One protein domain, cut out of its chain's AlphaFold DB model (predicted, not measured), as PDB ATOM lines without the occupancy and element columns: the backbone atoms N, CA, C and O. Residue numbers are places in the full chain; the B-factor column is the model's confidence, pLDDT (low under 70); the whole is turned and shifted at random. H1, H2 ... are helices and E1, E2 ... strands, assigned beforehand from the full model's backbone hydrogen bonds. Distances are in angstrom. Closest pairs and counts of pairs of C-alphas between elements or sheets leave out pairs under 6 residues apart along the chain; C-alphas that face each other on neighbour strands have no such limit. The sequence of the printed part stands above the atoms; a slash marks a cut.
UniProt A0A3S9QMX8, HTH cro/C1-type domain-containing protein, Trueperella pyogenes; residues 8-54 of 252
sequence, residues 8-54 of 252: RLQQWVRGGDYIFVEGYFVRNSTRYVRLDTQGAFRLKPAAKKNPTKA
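What this domain is: This is residues 8 to 54 of the 252 residues of the protein "HTH cro/C1-type domain-containing protein" of Trueperella pyogenes (UniProt A0A3S9QMX8). Two small strand hairpins follow one another, E1 with E2 and then E3 with E4, with the short helix H1 at one end of the long axis and the E3 and E4 hairpin toward the other. After E4 the short helices H2 and H3 make a corner, and the last residues fold back toward E2. The printed part has 47 residues, with three named helices and four named strands in the order H1, E1, E2, E3, E4, H2, H3; the class is mixed, helices and strands, and each hairpin is a separate antiparallel sheet of two strands. The whole is compact, with a radius of gyration of the C-alphas of 10.6 A and spans of 31 by 25 by 18 A.

How they stand to each other: H1, residues 8 to 14, comes nearest to E1, residues 18 to 21, at the C-alphas of Trp 12 and Tyr 18, 6.6 A apart. E1 and E2, residues 24 to 27, form a hairpin and are antiparallel at 139 degrees; N 19 and O 26 are within hydrogen-bond range at 2.8 A, as are N 24 and O 21 at 3.0 A. E3, residues 33 to 35, and E4, residues 41 to 43, form the second hairpin, antiparallel at 139 degrees, with N 34 and O 42 within hydrogen-bond range at 2.9 A. Between the hairpins, the closest C-alphas of E1 and E4 are those of Val 21 and Phe 41, 6.0 A apart. H2, residues 45 to 49, and H3, residues 51 to 54, touch only at the corner by their link, and only just, with 3 pairs of C-alphas within 8 A; the closest are those of Ala 47 and Ala 54, 5.2 A apart. The closest C-alphas of E2 and H3 are those of Arg 27 and Ala 54, 5.5 A apart. H1 is apart from E2, E3, E4, H2 and H3. In H1 and H2 every O i to N i+4 pair is within hydrogen-bond range; H3 is too short for such a pair.

Where its parts are: H1 begins at C-alpha 8 (39.412, -4.636, -4.502) and is 9.5 A long from first to last C-alpha. E1 measures 9.3 A and E2 9.5 A, while E3 measures 7.1 A and E4 7.0 A. H2 is 6.1 A long, and H3 is 4.9 A long, ending at C-alpha 54 (31.825, -1.320, -20.852).

The domain as a whole: The two C-alphas farthest apart are those of Arg 8 and Thr 37, 33.1 A. The printed part has no cut, and each link between named elements is tight. The mean pLDDT of the printed part is 82.9; residues 8 to 14, which make up H1, are under 70.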
ATOM      1  N   ARG A   8      40.268  -4.161  -3.401       58.91
ATOM      2  CA  ARG A   8      39.412  -4.636  -4.502       58.91
ATOM      3  C   ARG A   8      39.675  -3.892  -5.805       58.91
ATOM      4  O   ARG A   8      39.797  -4.533  -6.840       58.91
ATOM      5  N   LEU A   9      39.809  -2.567  -5.773       64.88
ATOM      6  CA  LEU A   9      40.193  -1.793  -6.960       64.88
ATOM      7  C   LEU A   9      41.601  -2.179  -7.419       64.88
ATOM      8  O   LEU A   9      41.850  -2.343  -8.611       64.88
ATOM      9  N   GLN A  10      42.508  -2.382  -6.465       66.56
ATOM     10  CA  GLN A  10      43.835  -2.911  -6.724       66.56
ATOM     11  C   GLN A  10      43.749  -4.291  -7.377       66.56
ATOM     12  O   GLN A  10      44.451  -4.530  -8.352       66.56
ATOM     13  N   GLN A  11      42.876  -5.174  -6.888       69.38
ATOM     14  CA  GLN A  11      42.625  -6.484  -7.482       69.38
ATOM     15  C   GLN A  11      42.037  -6.377  -8.894       69.38
ATOM     16  O   GLN A  11      42.474  -7.119  -9.759       69.38
ATOM     17  N   TRP A  12      41.129  -5.439  -9.168       69.44
ATOM     18  CA  TRP A  12      40.570  -5.239 -10.511       69.44
ATOM     19  C   TRP A  12      41.598  -4.700 -11.500       69.44
ATOM     20  O   TRP A  12      41.666  -5.143 -12.645       69.44
ATOM     21  N   VAL A  13      42.431  -3.755 -11.067       67.81
ATOM     22  CA  VAL A  13      43.464  -3.172 -11.929       67.81
ATOM     23  C   VAL A  13      44.631  -4.145 -12.115       67.81
ATOM     24  O   VAL A  13      45.088  -4.332 -13.238       67.81
ATOM     25  N   ARG A  14      45.095  -4.815 -11.050       68.56
ATOM     26  CA  ARG A  14      46.177  -5.817 -11.129       68.56
ATOM     27  C   ARG A  14      45.733  -7.122 -11.775       68.56
ATOM     28  O   ARG A  14      46.525  -7.746 -12.468       68.56
ATOM     29  N   GLY A  15      44.485  -7.520 -11.556       70.12
ATOM     30  CA  GLY A  15      43.850  -8.666 -12.205       70.12
ATOM     31  C   GLY A  15      43.571  -8.423 -13.686       70.12
ATOM     32  O   GLY A  15      43.238  -9.357 -14.406       70.12
ATOM     33  N   GLY A  16      43.741  -7.182 -14.153       74.19
ATOM     34  CA  GLY A  16      43.527  -6.814 -15.541       74.19
ATOM     35  C   GLY A  16      42.057  -6.848 -15.937       74.19
ATOM     36  O   GLY A  16      41.785  -6.996 -17.119       74.19
ATOM     37  N   ASP A  17      41.116  -6.705 -15.000       80.50
ATOM     38  CA  ASP A  17      39.674  -6.668 -15.281       80.50
ATOM     39  C   ASP A  17      39.277  -5.415 -16.072       80.50
ATOM     40  O   ASP A  17      38.272  -5.417 -16.789       80.50
ATOM     41  N   TYR A  18      40.079  -4.351 -15.964       83.56
ATOM     42  CA  TYR A  18      39.943  -3.107 -16.715       83.56
ATOM     43  C   TYR A  18      41.284  -2.685 -17.325       83.56
ATOM     44  O   TYR A  18      42.329  -2.801 -16.692       83.56
ATOM     45  N   ILE A  19      41.243  -2.156 -18.549       85.06
ATOM     46  CA  ILE A  19      42.397  -1.640 -19.294       85.06
ATOM     47  C   ILE A  19      42.111  -0.236 -19.824       85.06
ATOM     48  O   ILE A  19      40.968   0.102 -20.132       85.06
ATOM     49  N   PHE A  20      43.151   0.591 -19.924       83.62
ATOM     50  CA  PHE A  20      43.020   1.954 -20.429       83.62
ATOM     51  C   PHE A  20      43.070   1.969 -21.961       83.62
ATOM     52  O   PHE A  20      44.073   1.582 -22.558       83.62
ATOM     53  N   VAL A  21      41.976   2.388 -22.600       85.62
ATOM     54  CA  VAL A  21      41.800   2.349 -24.057       85.62
ATOM     55  C   VAL A  21      41.077   3.610 -24.516       85.62
ATOM     56  O   VAL A  21      39.970   3.892 -24.066       85.62
ATOM     57  N   GLU A  22      41.696   4.357 -25.435       84.19
ATOM     58  CA  GLU A  22      41.118   5.563 -26.059       84.19
ATOM     59  C   GLU A  22      40.555   6.590 -25.051       84.19
ATOM     60  O   GLU A  22      39.522   7.202 -25.302       84.19
ATOM     61  N   GLY A  23      41.226   6.777 -23.907       76.88
ATOM     62  CA  GLY A  23      40.822   7.752 -22.885       76.88
ATOM     63  C   GLY A  23      39.874   7.217 -21.807       76.88
ATOM     64  O   GLY A  23      39.497   7.970 -20.914       76.88
ATOM     65  N   TYR A  24      39.511   5.932 -21.847       83.25
ATOM     66  CA  TYR A  24      38.582   5.315 -20.897       83.25
ATOM     67  C   TYR A  24      39.212   4.113 -20.193       83.25
ATOM     68  O   TYR A  24      39.984   3.366 -20.792       83.25
ATOM     69  N   PHE A  25      38.821   3.868 -18.941       84.81
ATOM     70  CA  PHE A  25      39.025   2.568 -18.298       84.81
ATOM     71  C   PHE A  25      37.904   1.626 -18.732       84.81
ATOM     72  O   PHE A  25      36.739   1.817 -18.384       84.81
ATOM     73  N   VAL A  26      38.245   0.619 -19.527       85.50
ATOM     74  CA  VAL A  26      37.295  -0.273 -20.199       85.50
ATOM     75  C   VAL A  26      37.451  -1.671 -19.646       85.50
ATOM     76  O   VAL A  26      38.572  -2.136 -19.467       85.50
ATOM     77  N   ARG A  27      36.341  -2.370 -19.422       86.88
ATOM     78  CA  ARG A  27      36.373  -3.773 -19.014       86.88
ATOM     79  C   ARG A  27      37.177  -4.580 -20.033       86.88
ATOM     80  O   ARG A  27      36.848  -4.571 -21.225       86.88
ATOM     81  N   ASN A  28      38.203  -5.276 -19.563       87.81
ATOM     82  CA  ASN A  28      39.117  -6.069 -20.372       87.81
ATOM     83  C   ASN A  28      38.422  -7.340 -20.867       87.81
ATOM     84  O   ASN A  28      38.537  -8.434 -20.324       87.81
ATOM     85  N   SER A  29      37.599  -7.157 -21.888       87.75
ATOM     86  CA  SER A  29      36.818  -8.203 -22.516       87.75
ATOM     87  C   SER A  29      36.945  -8.052 -24.018       87.75
ATOM     88  O   SER A  29      36.772  -6.960 -24.564       87.75
ATOM     89  N   THR A  30      37.135  -9.173 -24.707       88.94
ATOM     90  CA  THR A  30      37.128  -9.242 -26.175       88.94
ATOM     91  C   THR A  30      35.806  -8.761 -26.781       88.94
ATOM     92  O   THR A  30      35.741  -8.473 -27.977       88.94
ATOM     93  N   ARG A  31      34.743  -8.616 -25.977       89.88
ATOM     94  CA  ARG A  31      33.490  -7.966 -26.378       89.88
ATOM     95  C   ARG A  31      33.650  -6.460 -26.609       89.88
ATOM     96  O   ARG A  31      33.003  -5.916 -27.501       89.88
ATOM     97  N   TYR A  32      34.486  -5.793 -25.818       91.81
ATOM     98  CA  TYR A  32      34.576  -4.332 -25.761       91.81
ATOM     99  C   TYR A  32      35.890  -3.780 -26.314       91.81
ATOM    100  O   TYR A  32      35.905  -2.648 -26.799       91.81
ATOM    101  N   VAL A  33      36.953  -4.584 -26.328       90.62
ATOM    102  CA  VAL A  33      38.286  -4.168 -26.775       90.62
ATOM    103  C   VAL A  33      38.811  -5.107 -27.868       90.62
ATOM    104  O   VAL A  33      38.478  -6.294 -27.910       90.62
ATOM    105  N   ARG A  34      39.594  -4.564 -28.805       91.75
ATOM    106  CA  ARG A  34      40.363  -5.303 -29.820       91.75
ATOM    107  C   ARG A  34      41.799  -4.793 -29.875       91.75
ATOM    108  O   ARG A  34      42.032  -3.643 -29.528       91.75
ATOM    109  N   LEU A  35      42.715  -5.614 -30.371       90.06
ATOM    110  CA  LEU A  35      44.039  -5.167 -30.801       90.06
ATOM    111  C   LEU A  35      43.963  -4.745 -32.272       90.06
ATOM    112  O   LEU A  35      43.268  -5.388 -33.065       90.06
ATOM    113  N   ASP A  36      44.607  -3.637 -32.622       87.19
ATOM    114  CA  ASP A  36      44.833  -3.270 -34.018       87.19
ATOM    115  C   ASP A  36      46.086  -3.955 -34.590       87.19
ATOM    116  O   ASP A  36      46.788  -4.700 -33.906       87.19
ATOM    117  N   THR A  37      46.346  -3.735 -35.880       84.06
ATOM    118  CA  THR A  37      47.489  -4.321 -36.597       84.06
ATOM    119  C   THR A  37      48.845  -3.834 -36.082       84.06
ATOM    120  O   THR A  37      49.862  -4.421 -36.434       84.06
ATOM    121  N   GLN A  38      48.869  -2.790 -35.251       85.44
ATOM    122  CA  GLN A  38      50.068  -2.251 -34.610       85.44
ATOM    123  C   GLN A  38      50.198  -2.708 -33.147       85.44
ATOM    124  O   GLN A  38      51.114  -2.282 -32.449       85.44
ATOM    125  N   GLY A  39      49.303  -3.585 -32.677       82.19
ATOM    126  CA  GLY A  39      49.321  -4.114 -31.316       82.19
ATOM    127  C   GLY A  39      48.756  -3.160 -30.261       82.19
ATOM    128  O   GLY A  39      48.893  -3.437 -29.071       82.19
ATOM    129  N   ALA A  40      48.102  -2.061 -30.651       86.62
ATOM    130  CA  ALA A  40      47.467  -1.143 -29.712       86.62
ATOM    131  C   ALA A  40      46.011  -1.545 -29.437       86.62
ATOM    132  O   ALA A  40      45.271  -1.982 -30.326       86.62
ATOM    133  N   PHE A  41      45.568  -1.381 -28.189       88.75
ATOM    134  CA  PHE A  41      44.176  -1.622 -27.825       88.75
ATOM    135  C   PHE A  41      43.261  -0.523 -28.384       88.75
ATOM    136  O   PHE A  41      43.542   0.670 -28.276       88.75
ATOM    137  N   ARG A  42      42.130  -0.938 -28.959       91.81
ATOM    138  CA  ARG A  42      41.099  -0.091 -29.571       91.81
ATOM    139  C   ARG A  42      39.712  -0.491 -29.095       91.81
ATOM    140  O   ARG A  42      39.419  -1.677 -28.913       91.81
ATOM    141  N   LEU A  43      38.819   0.488 -28.963       92.00
ATOM    142  CA  LEU A  43      37.425   0.230 -28.614       92.00
ATOM    143  C   LEU A  43      36.696  -0.479 -29.759       92.00
ATOM    144  O   LEU A  43      36.784  -0.087 -30.928       92.00
ATOM    145  N   LYS A  44      35.901  -1.498 -29.428       92.81
ATOM    146  CA  LYS A  44      34.903  -2.051 -30.350       92.81
ATOM    147  C   LYS A  44      33.635  -1.186 -30.346       92.81
ATOM    148  O   LYS A  44      33.297  -0.597 -29.317       92.81
ATOM    149  N   PRO A  45      32.844  -1.184 -31.437       91.25
ATOM    150  CA  PRO A  45      31.555  -0.486 -31.477       91.25
ATOM    151  C   PRO A  45      30.605  -0.889 -30.339       91.25
ATOM    152  O   PRO A  45      29.832  -0.069 -29.859       91.25
ATOM    153  N   ALA A  46      30.689  -2.137 -29.867       88.50
ATOM    154  CA  ALA A  46      29.890  -2.636 -28.749       88.50
ATOM    155  C   ALA A  46      30.161  -1.903 -27.423       88.50
ATOM    156  O   ALA A  46      29.238  -1.768 -26.623       88.50
ATOM    157  N   ALA A  47      31.389  -1.419 -27.204       88.44
ATOM    158  CA  ALA A  47      31.733  -0.623 -26.029       88.44
ATOM    159  C   ALA A  47      31.084   0.762 -26.104       88.44
ATOM    160  O   ALA A  47      30.432   1.195 -25.159       88.44
ATOM    161  N   LYS A  48      31.159   1.399 -27.281       85.75
ATOM    162  CA  LYS A  48      30.545   2.709 -27.546       85.75
ATOM    163  C   LYS A  48      29.012   2.660 -27.508       85.75
ATOM    164  O   LYS A  48      28.389   3.619 -27.074       85.75
ATOM    165  N   LYS A  49      28.403   1.539 -27.917       89.50
ATOM    166  CA  LYS A  49      26.945   1.318 -27.849       89.50
ATOM    167  C   LYS A  49      26.424   1.036 -26.435       89.50
ATOM    168  O   LYS A  49      25.246   1.256 -26.194       89.50
ATOM    169  N   ASN A  50      27.255   0.521 -25.523       86.12
ATOM    170  CA  ASN A  50      26.858   0.186 -24.147       86.12
ATOM    171  C   ASN A  50      27.886   0.694 -23.118       86.12
ATOM    172  O   ASN A  50      28.470  -0.115 -22.387       86.12
ATOM    173  N   PRO A  51      28.108   2.017 -23.032       82.38
ATOM    174  CA  PRO A  51      29.157   2.596 -22.195       82.38
ATOM    175  C   PRO A  51      28.989   2.226 -20.717       82.38
ATOM    176  O   PRO A  51      29.963   1.878 -20.065       82.38
ATOM    177  N   THR A  52      27.758   2.157 -20.206       80.12
ATOM    178  CA  THR A  52      27.457   1.785 -18.811       80.12
ATOM    179  C   THR A  52      27.900   0.372 -18.431       80.12
ATOM    180  O   THR A  52      28.146   0.101 -17.263       80.12
ATOM    181  N   LYS A  53      27.989  -0.549 -19.398       83.38
ATOM    182  CA  LYS A  53      28.443  -1.935 -19.169       83.38
ATOM    183  C   LYS A  53      29.912  -2.145 -19.535       83.38
ATOM    184  O   LYS A  53      30.472  -3.191 -19.202       83.38
ATOM    185  N   ALA A  54      30.494  -1.205 -20.278       83.88
ATOM    186  CA  ALA A  54      31.825  -1.320 -20.852       83.88
ATOM    187  C   ALA A  54      32.860  -0.461 -20.118       83.88
ATOM    188  O   ALA A  54      34.012  -0.878 -20.036       83.88
TER     189      ALA A  54